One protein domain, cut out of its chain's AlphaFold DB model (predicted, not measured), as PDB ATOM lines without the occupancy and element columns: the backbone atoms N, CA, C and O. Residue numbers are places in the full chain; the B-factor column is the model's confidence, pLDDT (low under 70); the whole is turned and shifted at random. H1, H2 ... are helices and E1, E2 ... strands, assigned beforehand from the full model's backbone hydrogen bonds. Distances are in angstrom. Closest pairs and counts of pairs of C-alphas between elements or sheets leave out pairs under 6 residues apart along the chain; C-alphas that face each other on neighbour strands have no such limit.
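This is residues 131 to 242 of the 358 residues of an uncharacterized protein of Actinobacteria bacterium (UniProt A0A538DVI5). Picture a lopsided sandwich, two sheets face to face: a twisted sheet of four strands, E3, E2, E5 and E6, with the smaller pair E1 and E4 over part of it. The short helix H1 packs across E5 and E6, and the last helix, H2, only grazes the large sheet. The printed part has 112 residues, with six named strands followed by two named helices; the class is mixed, helices and strands. The large sheet has the order E3, E2, E5, E6 and is antiparallel throughout, as is the pair E1 and E4. The whole is compact, with a radius of gyration of the C-alphas of 14.4 A and spans of 40 by 38 by 26 A.

Start in the large sheet with the inner strands E2, residues 152 to 162, and E5, residues 196 to 204, where N 157 and O 201 are 2.8 A apart, within hydrogen-bond range. Beside E2 find the edge strand E3, residues 166 to 175; E2 and E3 form a hairpin, with N 156 and O 171 at 2.8 A. Beside E5 find the other edge strand, E6, residues 209 to 218, in a second hairpin, with N 200 and O 213 at 2.9 A. Now look to E1, residues 142 to 148, and E4, residues 178 to 184: they are antiparallel neighbours, with N 144 and O 182 at 2.8 A. The facing parts of the two sheets are 8.9 A apart centre to centre. The closest C-alphas of E1 and E6 are those of Phe 146 and Leu 211, 6.2 A apart. H1, residues 225 to 233, is on the large sheet, over E5 and E6, at a height over the sheet of 9.8 A. It runs across the strands, at 70 degrees to E5 on the local plane, and its closest C-alphas to E6 are those of Gln 232 and Ile 214, 6.6 A. H2, residues 237 to 242, only grazes that sheet with residues 237 to 238. In H1 and H2 every O i to N i+4 pair is within hydrogen-bond range.

Find C-alpha 152 at (49.645, 25.472, 119.954); from there E2 runs 30.8 A. E3 spans 26.3 A, E5 26.1 A and E6 26.5 A. E1 begins at C-alpha 142, (68.677, 15.286, 116.039), and spans 19.3 A; E4 spans 19.0 A. H1 spans 12.5 A, and H2 ends at C-alpha 242, (64.477, 33.839, 90.973).

The C-alphas farthest apart are those of Pro 136 and Ser 242, 40.4 A. The printed part has no cut, and the link E4 to E5, 11 residues, is long. The mean pLDDT of the printed part is 91.4; look for values under 70 at residues 238 to 242.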
ATOM      1  N   ILE A 131      72.394  14.196 110.545       93.62
ATOM      2  CA  ILE A 131      71.861  12.882 110.922       93.62
ATOM      3  C   ILE A 131      72.492  11.835 110.000       93.62
ATOM      4  O   ILE A 131      72.564  12.065 108.798       93.62
ATOM      5  N   ALA A 132      72.919  10.694 110.541       92.88
ATOM      6  CA  ALA A 132      73.276   9.538 109.722       92.88
ATOM      7  C   ALA A 132      72.049   8.644 109.474       92.88
ATOM      8  O   ALA A 132      71.252   8.416 110.388       92.88
ATOM      9  N   GLU A 133      71.887   8.117 108.264       91.56
ATOM     10  CA  GLU A 133      70.843   7.139 107.946       91.56
ATOM     11  C   GLU A 133      71.093   5.812 108.665       91.56
ATOM     12  O   GLU A 133      70.161   5.189 109.197       91.56
ATOM     13  N   GLN A 134      72.364   5.420 108.732       87.88
ATOM     14  CA  GLN A 134      72.864   4.184 109.315       87.88
ATOM     15  C   GLN A 134      73.800   4.461 110.505       87.88
ATOM     16  O   GLN A 134      74.228   5.587 110.754       87.88
ATOM     17  N   GLY A 135      74.086   3.423 111.293       86.12
ATOM     18  CA  GLY A 135      74.987   3.497 112.446       86.12
ATOM     19  C   GLY A 135      74.289   3.567 113.816       86.12
ATOM     20  O   GLY A 135      73.110   3.225 113.952       86.12
ATOM     21  N   PRO A 136      75.012   3.971 114.877       87.75
ATOM     22  CA  PRO A 136      74.491   3.977 116.243       87.75
ATOM     23  C   PRO A 136      73.255   4.871 116.412       87.75
ATOM     24  O   PRO A 136      73.172   5.959 115.841       87.75
ATOM     25  N   LYS A 137      72.314   4.475 117.286       86.44
ATOM     26  CA  LYS A 137      71.053   5.209 117.552       86.44
ATOM     27  C   LYS A 137      71.258   6.701 117.870       86.44
ATOM     28  O   LYS A 137      70.382   7.512 117.575       86.44
ATOM     29  N   GLY A 138      72.400   7.071 118.455       86.12
ATOM     30  CA  GLY A 138      72.747   8.458 118.776       86.12
ATOM     31  C   GLY A 138      73.038   9.348 117.562       86.12
ATOM     32  O   GLY A 138      72.837  10.557 117.655       86.12
ATOM     33  N   LEU A 139      73.468   8.773 116.433       89.50
ATOM     34  CA  LEU A 139      73.777   9.505 115.195       89.50
ATOM     35  C   LEU A 139      72.570   9.610 114.254       89.50
ATOM     36  O   LEU A 139      72.530  10.482 113.394       89.50
ATOM     37  N   ARG A 140      71.554   8.764 114.463       91.50
ATOM     38  CA  ARG A 140      70.340   8.666 113.633       91.50
ATOM     39  C   ARG A 140      69.211   9.607 114.066       91.50
ATOM     40  O   ARG A 140      68.064   9.457 113.646       91.50
ATOM     41  N   ARG A 141      69.499  10.556 114.961       93.31
ATOM     42  CA  ARG A 141      68.521  11.526 115.463       93.31
ATOM     43  C   ARG A 141      69.154  12.881 115.754       93.31
ATOM     44  O   ARG A 141      70.281  12.962 116.231       93.31
ATOM     45  N   THR A 142      68.379  13.935 115.553       94.50
ATOM     46  CA  THR A 142      68.677  15.286 116.039       94.50
ATOM     47  C   THR A 142      67.477  15.818 116.811       94.50
ATOM     48  O   THR A 142      66.346  15.412 116.551       94.50
ATOM     49  N   THR A 143      67.697  16.709 117.768       95.44
ATOM     50  CA  THR A 143      66.607  17.322 118.532       95.44
ATOM     51  C   THR A 143      66.339  18.718 117.999       95.44
ATOM     52  O   THR A 143      67.230  19.572 117.981       95.44
ATOM     53  N   LEU A 144      65.098  18.946 117.574       95.19
ATOM     54  CA  LEU A 144      64.578  20.246 117.177       95.19
ATOM     55  C   LEU A 144      64.103  20.967 118.433       95.19
ATOM     56  O   LEU A 144      63.178  20.505 119.099       95.19
ATOM     57  N   THR A 145      64.742  22.083 118.761       95.31
ATOM     58  CA  THR A 145      64.396  22.868 119.948       95.31
ATOM     59  C   THR A 145      63.783  24.186 119.509       95.31
ATOM     60  O   THR A 145      64.337  24.836 118.632       95.31
ATOM     61  N   PHE A 146      62.657  24.587 120.088       94.19
ATOM     62  CA  PHE A 146      62.016  25.883 119.832       94.19
ATOM     63  C   PHE A 146      61.196  26.310 121.050       94.19
ATOM     64  O   PHE A 146      60.834  25.475 121.877       94.19
ATOM     65  N   ARG A 147      60.910  27.607 121.188       94.81
ATOM     66  CA  ARG A 147      60.083  28.133 122.283       94.81
ATOM     67  C   ARG A 147      58.745  28.621 121.742       94.81
ATOM     68  O   ARG A 147      58.722  29.308 120.725       94.81
ATOM     69  N   LEU A 148      57.658  28.294 122.435       94.75
ATOM     70  CA  LEU A 148      56.327  28.814 122.140       94.75
ATOM     71  C   LEU A 148      55.842  29.736 123.267       94.75
ATOM     72  O   LEU A 148      56.036  29.401 124.438       94.75
ATOM     73  N   PRO A 149      55.206  30.874 122.938       93.12
ATOM     74  CA  PRO A 149      54.591  31.747 123.938       93.12
ATOM     75  C   PRO A 149      53.298  31.155 124.518       93.12
ATOM     76  O   PRO A 149      52.958  31.452 125.654       93.12
ATOM     77  N   ALA A 150      52.611  30.293 123.765       94.31
ATOM     78  CA  ALA A 150      51.390  29.609 124.172       94.31
ATOM     79  C   ALA A 150      51.357  28.189 123.587       94.31
ATOM     80  O   ALA A 150      52.017  27.914 122.578       94.31
ATOM     81  N   ALA A 151      50.589  27.292 124.203       95.44
ATOM     82  CA  ALA A 151      50.373  25.946 123.687       95.44
ATOM     83  C   ALA A 151      49.623  26.006 122.347       95.44
ATOM     84  O   ALA A 151      48.554  26.604 122.251       95.44
ATOM     85  N   ALA A 152      50.196  25.409 121.303       95.50
ATOM     86  CA  ALA A 152      49.645  25.472 119.954       95.50
ATOM     87  C   ALA A 152      50.153  24.321 119.066       95.50
ATOM     88  O   ALA A 152      51.264  23.814 119.267       95.50
ATOM     89  N   PRO A 153      49.382  23.908 118.043       96.38
ATOM     90  CA  PRO A 153      49.867  22.985 117.028       96.38
ATOM     91  C   PRO A 153      50.916  23.662 116.135       96.38
ATOM     92  O   PRO A 153      50.698  24.741 115.576       96.38
ATOM     93  N   VAL A 154      52.051  22.988 115.962       96.38
ATOM     94  CA  VAL A 154      53.171  23.433 115.133       96.38
ATOM     95  C   VAL A 154      53.293  22.524 113.920       96.38
ATOM     96  O   VAL A 154      53.429  21.307 114.049       96.38
ATOM     97  N   VAL A 155      53.262  23.122 112.732       96.75
ATOM     98  CA  VAL A 155      53.444  22.434 111.454       96.75
ATOM     99  C   VAL A 155      54.907  22.541 111.045       96.75
ATOM    100  O   VAL A 155      55.434  23.637 110.854       96.75
ATOM    101  N   PHE A 156      55.559  21.393 110.904       96.56
ATOM    102  CA  PHE A 156      56.911  21.269 110.384       96.56
ATOM    103  C   PHE A 156      56.845  20.950 108.903       96.56
ATOM    104  O   PHE A 156      56.340  19.897 108.526       96.56
ATOM    105  N   THR A 157      57.403  21.822 108.077       96.31
ATOM    106  CA  THR A 157      57.588  21.595 106.645       96.31
ATOM    107  C   THR A 157      59.036  21.214 106.389       96.31
ATOM    108  O   THR A 157      59.955  21.905 106.840       96.31
ATOM    109  N   VAL A 158      59.233  20.118 105.660       96.88
ATOM    110  CA  VAL A 158      60.543  19.603 105.265       96.88
ATOM    111  C   VAL A 158      60.693  19.755 103.758       96.88
ATOM    112  O   VAL A 158      59.927  19.192 102.972       96.88
ATOM    113  N   THR A 159      61.706  20.510 103.356       96.44
ATOM    114  CA  THR A 159      62.050  20.760 101.956       96.44
ATOM    115  C   THR A 159      63.472  20.285 101.725       96.44
ATOM    116  O   THR A 159      64.380  20.676 102.455       96.44
ATOM    117  N   GLN A 160      63.681  19.446 100.720       96.12
ATOM    118  CA  GLN A 160      65.018  19.113 100.257       96.12
ATOM    119  C   GLN A 160      65.549  20.304  99.463       96.12
ATOM    120  O   GLN A 160      64.858  20.811  98.581       96.12
ATOM    121  N   VAL A 161      66.732  20.786  99.836       95.81
ATOM    122  CA  VAL A 161      67.395  21.939  99.209       95.81
ATOM    123  C   VAL A 161      68.645  21.546  98.425       95.81
ATOM    124  O   VAL A 161      69.181  22.385  97.709       95.81
ATOM    125  N   SER A 162      69.102  20.298  98.562       93.69
ATOM    126  CA  SER A 162      70.169  19.677  97.770       93.69
ATOM    127  C   SER A 162      70.087  18.141  97.885       93.69
ATOM    128  O   SER A 162      69.711  17.642  98.955       93.69
ATOM    129  N   PRO A 163      70.391  17.372  96.819       91.94
ATOM    130  CA  PRO A 163      70.796  17.826  95.478       91.94
ATOM    131  C   PRO A 163      69.658  18.436  94.650       91.94
ATOM    132  O   PRO A 163      69.911  19.224  93.748       91.94
ATOM    133  N   VAL A 164      68.403  18.125  94.980       92.75
ATOM    134  CA  VAL A 164      67.213  18.638  94.285       92.75
ATOM    135  C   VAL A 164      66.420  19.588  95.178       92.75
ATOM    136  O   VAL A 164      66.340  19.380  96.390       92.75
ATOM    137  N   CYS A 165      65.789  20.603  94.582       94.94
ATOM    138  CA  CYS A 165      64.842  21.460  95.291       94.94
ATOM    139  C   CYS A 165      63.425  20.879  95.212       94.94
ATOM    140  O   CYS A 165      62.748  21.047  94.194       94.94
ATOM    141  N   ARG A 166      62.964  20.206  96.273       94.44
ATOM    142  CA  ARG A 166      61.599  19.656  96.337       94.44
ATOM    143  C   ARG A 166      60.994  19.704  97.733       94.44
ATOM    144  O   ARG A 166      61.679  19.499  98.737       94.44
ATOM    145  N   ALA A 167      59.685  19.920  97.804       94.44
ATOM    146  CA  ALA A 167      58.928  19.710  99.031       94.44
ATOM    147  C   ALA A 167      58.835  18.204  99.311       94.44
ATOM    148  O   ALA A 167      58.404  17.439  98.456       94.44
ATOM    149  N   VAL A 168      59.259  17.774 100.500       95.94
ATOM    150  CA  VAL A 168      59.251  16.350 100.870       95.94
ATOM    151  C   VAL A 168      57.989  15.995 101.640       95.94
ATOM    152  O   VAL A 168      57.417  14.921 101.477       95.94
ATOM    153  N   GLY A 169      57.540  16.911 102.491       95.62
ATOM    154  CA  GLY A 169      56.294  16.758 103.213       95.62
ATOM    155  C   GLY A 169      56.245  17.628 104.452       95.62
ATOM    156  O   GLY A 169      57.078  18.510 104.669       95.62
ATOM    157  N   HIS A 170      55.246  17.353 105.275       95.88
ATOM    158  CA  HIS A 170      55.060  18.022 106.545       95.88
ATOM    159  C   HIS A 170      54.563  17.043 107.605       95.88
ATOM    160  O   HIS A 170      54.027  15.976 107.289       95.88
ATOM    161  N   PHE A 171      54.744  17.421 108.863       95.69
ATOM    162  CA  PHE A 171      54.168  16.745 110.017       95.69
ATOM    163  C   PHE A 171      53.781  17.777 111.074       95.69
ATOM    164  O   PHE A 171      54.346  18.869 111.130       95.69
ATOM    165  N   THR A 172      52.812  17.432 111.913       95.69
ATOM    166  CA  THR A 172      52.281  18.335 112.935       95.69
ATOM    167  C   THR A 172      52.585  17.785 114.314       95.69
ATOM    168  O   THR A 172      52.456  16.587 114.554       95.69
ATOM    169  N   VAL A 173      52.985  18.666 115.225       95.69
ATOM    170  CA  VAL A 173      53.254  18.332 116.624       95.69
ATOM    171  C   VAL A 173      52.477  19.294 117.510       95.69
ATOM    172  O   VAL A 173      52.421  20.490 117.230       95.69
ATOM    173  N   ARG A 174      51.878  18.783 118.586       96.88
ATOM    174  CA  ARG A 174      51.290  19.629 119.629       96.88
ATOM    175  C   ARG A 174      52.421  20.183 120.491       96.88
ATOM    176  O   ARG A 174      53.106  19.413 121.158       96.88
ATOM    177  N   GLY A 175      52.644  21.490 120.418       95.19
ATOM    178  CA  GLY A 175      53.611  22.176 121.262       95.19
ATOM    179  C   GLY A 175      52.946  22.737 122.513       95.19
ATOM    180  O   GLY A 175      51.799  23.181 122.469       95.19
ATOM    181  N   HIS A 176      53.673  22.733 123.620       96.56
ATOM    182  CA  HIS A 176      53.253  23.350 124.875       96.56
ATOM    183  C   HIS A 176      53.887  24.736 125.037       96.56
ATOM    184  O   HIS A 176      54.837  25.091 124.336       96.56
ATOM    185  N   THR A 177      53.383  25.524 125.984       96.00
ATOM    186  CA  THR A 177      54.007  26.794 126.370       96.00
ATOM    187  C   THR A 177      55.444  26.556 126.852       96.00
ATOM    188  O   THR A 177      55.728  25.578 127.546       96.00
ATOM    189  N   GLY A 178      56.378  27.432 126.475       95.44
ATOM    190  CA  GLY A 178      57.788  27.327 126.853       95.44
ATOM    191  C   GLY A 178      58.649  26.546 125.854       95.44
ATOM    192  O   GLY A 178      58.427  26.593 124.642       95.44
ATOM    193  N   LEU A 179      59.717  25.913 126.349       95.44
ATOM    194  CA  LEU A 179      60.735  25.249 125.528       95.44
ATOM    195  C   LEU A 179      60.284  23.844 125.111       95.44
ATOM    196  O   LEU A 179      60.165  22.958 125.948       95.44
ATOM    197  N   ASN A 180      60.128  23.620 123.812       95.88
ATOM    198  CA  ASN A 180      59.756  22.340 123.224       95.88
ATOM    199  C   ASN A 180      60.993  21.663 122.623       95.88
ATOM    200  O   ASN A 180      61.796  22.313 121.946       95.88
ATOM    201  N   ARG A 181      61.141  20.351 122.845       96.06
ATOM    202  CA  ARG A 181      62.244  19.528 122.323       96.06
ATOM    203  C   ARG A 181      61.684  18.324 121.579       96.06
ATOM    204  O   ARG A 181      61.211  17.379 122.200       96.06
ATOM    205  N   ILE A 182      61.758  18.346 120.254       95.06
ATOM    206  CA  ILE A 182      61.161  17.315 119.402       95.06
ATOM    207  C   ILE A 182      62.264  16.474 118.747       95.06
ATOM    208  O   ILE A 182      63.067  17.015 117.981       95.06
ATOM    209  N   PRO A 183      62.337  15.158 119.020       95.06
ATOM    210  CA  PRO A 183      63.309  14.289 118.376       95.06
ATOM    211  C   PRO A 183      62.928  14.060 116.910       95.06
ATOM    212  O   PRO A 183      61.857  13.545 116.597       95.06
ATOM    213  N   PHE A 184      63.841  14.387 116.004       95.62
ATOM    214  CA  PHE A 184      63.709  14.159 114.575       95.62
ATOM    215  C   PHE A 184      64.659  13.047 114.128       95.62
ATOM    216  O   PHE A 184      65.877  13.151 114.266       95.62
ATOM    217  N   LYS A 185      64.084  11.965 113.594       94.31
ATOM    218  CA  LYS A 185      64.797  10.738 113.196       94.31
ATOM    219  C   LYS A 185      65.133  10.687 111.696       94.31
ATOM    220  O   LYS A 185      65.317   9.601 111.161       94.31
ATOM    221  N   GLY A 186      65.092  11.826 110.997       94.25
ATOM    222  CA  GLY A 186      65.254  11.850 109.538       94.25
ATOM    223  C   GLY A 186      64.119  11.134 108.797       94.25
ATOM    224  O   GLY A 186      64.360  10.481 107.791       94.25
ATOM    225  N   ARG A 187      62.884  11.196 109.318       95.62
ATOM    226  CA  ARG A 187      61.708  10.548 108.717       95.62
ATOM    227  C   ARG A 187      60.561  11.528 108.557       95.62
ATOM    228  O   ARG A 187      60.318  12.340 109.447       95.62
ATOM    229  N   VAL A 188      59.821  11.398 107.463       95.44
ATOM    230  CA  VAL A 188      58.601  12.166 107.188       95.44
ATOM    231  C   VAL A 188      57.527  11.188 106.724       95.44
ATOM    232  O   VAL A 188      57.767  10.396 105.817       95.44
ATOM    233  N   ARG A 189      56.355  11.199 107.376       92.44
ATOM    234  CA  ARG A 189      55.245  10.261 107.094       92.44
ATOM    235  C   ARG A 189      55.689   8.785 107.101       92.44
ATOM    236  O   ARG A 189      55.366   8.015 106.206       92.44
ATOM    237  N   GLY A 190      56.512   8.414 108.085       92.44
ATOM    238  CA  GLY A 190      57.045   7.054 108.249       92.44
ATOM    239  C   GLY A 190      58.228   6.694 107.340       92.44
ATOM    240  O   GLY A 190      58.994   5.790 107.685       92.44
ATOM    241  N   ARG A 191      58.446   7.435 106.247       94.25
ATOM    242  CA  ARG A 191      59.497   7.157 105.262       94.25
ATOM    243  C   ARG A 191      60.832   7.795 105.664       94.25
ATOM    244  O   ARG A 191      60.826   8.955 106.094       94.25
ATOM    245  N   PRO A 192      61.960   7.067 105.565       94.69
ATOM    246  CA  PRO A 192      63.285   7.653 105.730       94.69
ATOM    247  C   PRO A 192      63.543   8.681 104.634       94.69
ATOM    248  O   PRO A 192      63.154   8.503 103.482       94.69
ATOM    249  N   LEU A 193      64.165   9.784 105.030       95.38
ATOM    250  CA  LEU A 193      64.683  10.764 104.098       95.38
ATOM    251  C   LEU A 193      66.019  10.253 103.547       95.38
ATOM    252  O   LEU A 193      66.838   9.827 104.360       95.38
ATOM    253  N   PRO A 194      66.234  10.311 102.222       94.62
ATOM    254  CA  PRO A 194      67.509   9.937 101.625       94.62
ATOM    255  C   PRO A 194      68.611  10.948 101.975       94.62
ATOM    256  O   PRO A 194      68.334  12.052 102.463       94.62
ATOM    257  N   ALA A 195      69.853  10.615 101.647       94.75
ATOM    258  CA  ALA A 195      70.986  11.491 101.860       94.75
ATOM    259  C   ALA A 195      70.797  12.815 101.099       94.75
ATOM    260  O   ALA A 195      70.273  12.866  99.981       94.75
ATOM    261  N   GLY A 196      71.175  13.918 101.738       95.19
ATOM    262  CA  GLY A 196      71.018  15.257 101.177       95.19
ATOM    263  C   GLY A 196      70.855  16.351 102.224       95.19
ATOM    264  O   GLY A 196      70.880  16.114 103.433       95.19
ATOM    265  N   THR A 197      70.659  17.578 101.751       95.94
ATOM    266  CA  THR A 197      70.474  18.751 102.609       95.94
ATOM    267  C   THR A 197      69.003  19.120 102.663       95.94
ATOM    268  O   THR A 197      68.347  19.311 101.636       95.94
ATOM    269  N   TYR A 198      68.485  19.273 103.876       96.44
ATOM    270  CA  TYR A 198      67.082  19.553 104.133       96.44
ATOM    271  C   TYR A 198      66.922  20.843 104.915       96.44
ATOM    272  O   TYR A 198      67.578  21.073 105.930       96.44
ATOM    273  N   ARG A 199      65.981  21.671 104.480       95.44
ATOM    274  CA  ARG A 199      65.478  22.804 105.239       95.44
ATOM    275  C   ARG A 199      64.224  22.375 105.985       95.44
ATOM    276  O   ARG A 199      63.247  21.946 105.377       95.44
ATOM    277  N   ILE A 200      64.250  22.544 107.300       95.62
ATOM    278  CA  ILE A 200      63.110  22.283 108.175       95.62
ATOM    279  C   ILE A 200      62.626  23.625 108.712       95.62
ATOM    280  O   ILE A 200      63.382  24.352 109.364       95.62
ATOM    281  N   SER A 201      61.374  23.967 108.427       95.12
ATOM    282  CA  SER A 201      60.712  25.145 108.988       95.12
ATOM    283  C   SER A 201      59.518  24.735 109.828       95.12
ATOM    284  O   SER A 201      58.682  23.974 109.351       95.12
ATOM    285  N   ALA A 202      59.413  25.273 111.035       95.25
ATOM    286  CA  ALA A 202      58.270  25.071 111.907       95.25
ATOM    287  C   ALA A 202      57.463  26.367 112.009       95.25
ATOM    288  O   ALA A 202      58.026  27.441 112.251       95.25
ATOM    289  N   ARG A 203      56.150  26.268 111.819       95.44
ATOM    290  CA  ARG A 203      55.211  27.390 111.881       95.44
ATOM    291  C   ARG A 203      54.058  27.055 112.809       95.44
ATOM    292  O   ARG A 203      53.567  25.928 112.798       95.44
ATOM    293  N   VAL A 204      53.626  28.035 113.592       95.62
ATOM    294  CA  VAL A 204      52.381  27.932 114.361       95.62
ATOM    295  C   VAL A 204      51.220  28.221 113.412       95.62
ATOM    296  O   VAL A 204      51.318  29.121 112.576       95.62
ATOM    297  N   ARG A 205      50.129  27.454 113.491       88.12
ATOM    298  CA  ARG A 205      48.944  27.699 112.653       88.12
ATOM    299  C   ARG A 205      48.362  29.080 112.984       88.12
ATOM    300  O   ARG A 205      48.101  29.354 114.147       88.12
ATOM    301  N   GLY A 206      48.207  29.941 111.977       84.81
ATOM    302  CA  GLY A 206      47.780  31.336 112.174       84.81
ATOM    303  C   GLY A 206      48.838  32.246 112.814       84.81
ATOM    304  O   GLY A 206      48.542  33.390 113.133       84.81
ATOM    305  N   GLY A 207      50.068  31.756 113.006       87.38
ATOM    306  CA  GLY A 207      51.160  32.495 113.631       87.38
ATOM    307  C   GLY A 207      52.439  32.525 112.792       87.38
ATOM    308  O   GLY A 207      52.480  32.134 111.624       87.38
ATOM    309  N   GLY A 208      53.515  33.003 113.417       89.38
ATOM    310  CA  GLY A 208      54.825  33.149 112.787       89.38
ATOM    311  C   GLY A 208      55.617  31.843 112.627       89.38
ATOM    312  O   GLY A 208      55.252  30.766 113.110       89.38
ATOM    313  N   THR A 209      56.765  31.956 111.953       92.38
ATOM    314  CA  THR A 209      57.771  30.883 111.908       92.38
ATOM    315  C   THR A 209      58.531  30.852 113.228       92.38
ATOM    316  O   THR A 209      59.181  31.827 113.585       92.38
ATOM    317  N   VAL A 210      58.481  29.719 113.928       93.12
ATOM    318  CA  VAL A 210      59.124  29.536 115.242       93.12
ATOM    319  C   VAL A 210      60.468  28.819 115.156       93.12
ATOM    320  O   VAL A 210      61.280  28.913 116.069       93.12
ATOM    321  N   LEU A 211      60.731  28.115 114.051       93.12
ATOM    322  CA  LEU A 211      62.004  27.442 113.803       93.12
ATOM    323  C   LEU A 211      62.314  27.445 112.309       93.12
ATOM    324  O   LEU A 211      61.445  27.173 111.481       93.12
ATOM    325  N   ARG A 212      63.576  27.685 111.959       93.56
ATOM    326  CA  ARG A 212      64.099  27.459 110.612       93.56
ATOM    327  C   ARG A 212      65.537  26.981 110.722       93.56
ATOM    328  O   ARG A 212      66.392  27.735 111.173       93.56
ATOM    329  N   ILE A 213      65.798  25.753 110.292       93.19
ATOM    330  CA  ILE A 213      67.132  25.150 110.346       93.19
ATOM    331  C   ILE A 213      67.450  24.385 109.064       93.19
ATOM    332  O   ILE A 213      66.553  24.048 108.286       93.19
ATOM    333  N   ILE A 214      68.735  24.096 108.877       93.75
ATOM    334  CA  ILE A 214      69.240  23.200 107.841       93.75
ATOM    335  C   ILE A 214      69.803  21.955 108.529       93.75
ATOM    336  O   ILE A 214      70.552  22.065 109.501       93.75
ATOM    337  N   VAL A 215      69.412  20.782 108.043       94.88
ATOM    338  CA  VAL A 215      69.873  19.477 108.519       94.88
ATOM    339  C   VAL A 215      70.422  18.701 107.331       94.88
ATOM    340  O   VAL A 215      69.745  18.565 106.316       94.88
ATOM    341  N   VAL A 216      71.642  18.191 107.468       95.94
ATOM    342  CA  VAL A 216      72.289  17.339 106.463       95.94
ATOM    343  C   VAL A 216      72.084  15.874 106.841       95.94
ATOM    344  O   VAL A 216      72.395  15.473 107.960       95.94
ATOM    345  N   ILE A 217      71.548  15.074 105.932       95.75
ATOM    346  CA  ILE A 217      71.414  13.628 106.101       95.75
ATOM    347  C   ILE A 217      72.522  12.964 105.293       95.75
ATOM    348  O   ILE A 217      72.679  13.247 104.108       95.75
ATOM    349  N   VAL A 218      73.306  12.124 105.958       95.19
ATOM    350  CA  VAL A 218      74.442  11.392 105.385       95.19
ATOM    351  C   VAL A 218      74.208   9.897 105.546       95.19
ATOM    352  O   VAL A 218      73.534   9.491 106.486       95.19
ATOM    353  N   GLU A 219      74.775   9.065 104.681       89.94
ATOM    354  CA  GLU A 219      74.500   7.621 104.697       89.94
ATOM    355  C   GLU A 219      74.993   6.949 105.989       89.94
ATOM    356  O   GLU A 219      74.184   6.452 106.774       89.94
ATOM    357  N   SER A 220      76.300   6.987 106.278       79.44
ATOM    358  CA  SER A 220      76.842   6.150 107.369       79.44
ATOM    359  C   SER A 220      77.986   6.762 108.176       79.44
ATOM    360  O   SER A 220      78.247   6.318 109.295       79.44
ATOM    361  N   ARG A 221      78.692   7.770 107.653       84.44
ATOM    362  CA  ARG A 221      79.879   8.340 108.315       84.44
ATOM    363  C   ARG A 221      79.564   9.664 108.994       84.44
ATOM    364  O   ARG A 221      78.701  10.413 108.552       84.44
ATOM    365  N   ARG A 222      80.292   9.966 110.074       88.44
ATOM    366  CA  ARG A 222      80.275  11.300 110.681       88.44
ATOM    367  C   ARG A 222      80.941  12.272 109.699       88.44
ATOM    368  O   ARG A 222      82.134  12.110 109.455       88.44
ATOM    369  N   PRO A 223      80.212  13.266 109.174       89.88
ATOM    370  CA  PRO A 223      80.769  14.192 108.202       89.88
ATOM    371  C   PRO A 223      81.764  15.128 108.883       89.88
ATOM    372  O   PRO A 223      81.593  15.501 110.058       89.88
ATOM    373  N   SER A 224      82.801  15.515 108.147       92.44
ATOM    374  CA  SER A 224      83.770  16.492 108.632       92.44
ATOM    375  C   SER A 224      83.107  17.876 108.793       92.44
ATOM    376  O   SER A 224      82.102  18.187 108.142       92.44
ATOM    377  N   PRO A 225      83.611  18.755 109.680       91.50
ATOM    378  CA  PRO A 225      83.043  20.095 109.849       91.50
ATOM    379  C   PRO A 225      83.050  20.936 108.565       91.50
ATOM    380  O   PRO A 225      82.202  21.816 108.412       91.50
ATOM    381  N   THR A 226      84.004  20.689 107.666       91.31
ATOM    382  CA  THR A 226      84.117  21.338 106.356       91.31
ATOM    383  C   THR A 226      83.062  20.804 105.391       91.31
ATOM    384  O   THR A 226      82.305  21.609 104.850       91.31
ATOM    385  N   GLU A 227      82.905  19.482 105.269       91.56
ATOM    386  CA  GLU A 227      81.826  18.850 104.489       91.56
ATOM    387  C   GLU A 227      80.445  19.351 104.913       91.56
ATOM    388  O   GLU A 227      79.624  19.702 104.069       91.56
ATOM    389  N   LEU A 228      80.196  19.453 106.222       91.69
ATOM    390  CA  LEU A 228      78.934  19.967 106.749       91.69
ATOM    391  C   LEU A 228      78.656  21.404 106.317       91.69
ATOM    392  O   LEU A 228      77.528  21.717 105.942       91.69
ATOM    393  N   ARG A 229      79.658  22.288 106.374       90.56
ATOM    394  CA  ARG A 229      79.497  23.683 105.939       90.56
ATOM    395  C   ARG A 229      79.254  23.761 104.438       90.56
ATOM    396  O   ARG A 229      78.384  24.521 104.016       90.56
ATOM    397  N   THR A 230      79.971  22.968 103.647       91.19
ATOM    398  CA  THR A 230      79.785  22.891 102.193       91.19
ATOM    399  C   THR A 230      78.385  22.384 101.846       91.19
ATOM    400  O   THR A 230      77.668  23.034 101.087       91.19
ATOM    401  N   ALA A 231      77.935  21.298 102.477       90.62
ATOM    402  CA  ALA A 231      76.599  20.737 102.282       90.62
ATOM    403  C   ALA A 231      75.476  21.682 102.745       90.62
ATOM    404  O   ALA A 231      74.405  21.715 102.147       90.62
ATOM    405  N   GLN A 232      75.698  22.482 103.789       90.19
ATOM    406  CA  GLN A 232      74.732  23.499 104.222       90.19
ATOM    407  C   GLN A 232      74.633  24.683 103.261       90.19
ATOM    408  O   GLN A 232      73.577  25.312 103.176       90.19
ATOM    409  N   ARG A 233      75.731  25.015 102.574       89.88
ATOM    410  CA  ARG A 233      75.781  26.094 101.582       89.88
ATOM    411  C   ARG A 233      75.257  25.661 100.215       89.88
ATOM    412  O   ARG A 233      74.847  26.528  99.449       89.88
ATOM    413  N   SER A 234      75.208  24.361  99.919       87.44
ATOM    414  CA  SER A 234      74.587  23.854  98.694       87.44
ATOM    415  C   SER A 234      73.060  23.959  98.791       87.44
ATOM    416  O   SER A 234      72.364  23.093  99.315       87.44
ATOM    417  N   ASN A 235      72.523  25.084  98.324       87.12
ATOM    418  CA  ASN A 235      71.089  25.334  98.249       87.12
ATOM    419  C   ASN A 235      70.693  25.617  96.799       87.12
ATOM    420  O   ASN A 235      70.849  26.737  96.315       87.12
ATOM    421  N   VAL A 236      70.127  24.615  96.130       89.69
ATOM    422  CA  VAL A 236      69.668  24.734  94.738       89.69
ATOM    423  C   VAL A 236      68.273  25.363  94.619       89.69
ATOM    424  O   VAL A 236      67.826  25.681  93.522       89.69
ATOM    425  N   CYS A 237      67.572  25.604  95.736       84.12
ATOM    426  CA  CYS A 237      66.237  26.208  95.710       84.12
ATOM    427  C   CYS A 237      66.229  27.704  95.370       84.12
ATOM    428  O   CYS A 237      65.188  28.218  94.968       84.12
ATOM    429  N   GLY A 238      67.355  28.409  95.531       67.88
ATOM    430  CA  GLY A 238      67.459  29.834  95.190       67.88
ATOM    431  C   GLY A 238      67.343  30.097  93.687       67.88
ATOM    432  O   GLY A 238      66.658  31.031  93.291       67.88
ATOM    433  N   ALA A 239      67.918  29.219  92.857       56.56
ATOM    434  CA  ALA A 239      67.898  29.364  91.401       56.56
ATOM    435  C   ALA A 239      66.473  29.300  90.814       56.56
ATOM    436  O   ALA A 239      66.152  30.040  89.891       56.56
ATOM    437  N   ARG A 240      65.583  28.478  91.393       50.66
ATOM    438  CA  ARG A 240      64.180  28.359  90.950       50.66
ATOM    439  C   ARG A 240      63.274  29.495  91.436       50.66
ATOM    440  O   ARG A 240      62.346  29.858  90.725       50.66
ATOM    441  N   ALA A 241      63.530  30.065  92.616       48.16
ATOM    442  CA  ALA A 241      62.727  31.176  93.137       48.16
ATOM    443  C   ALA A 241      62.956  32.480  92.353       48.16
ATOM    444  O   ALA A 241      62.012  33.244  92.164       48.16
ATOM    445  N   SER A 242      64.174  32.702  91.848       41.50
ATOM    446  CA  SER A 242      64.477  33.839  90.973       41.50
ATOM    447  C   SER A 242      63.810  33.698  89.600       41.50
ATOM    448  O   SER A 242      63.254  34.667  89.107       41.50
TER     449      SER A 242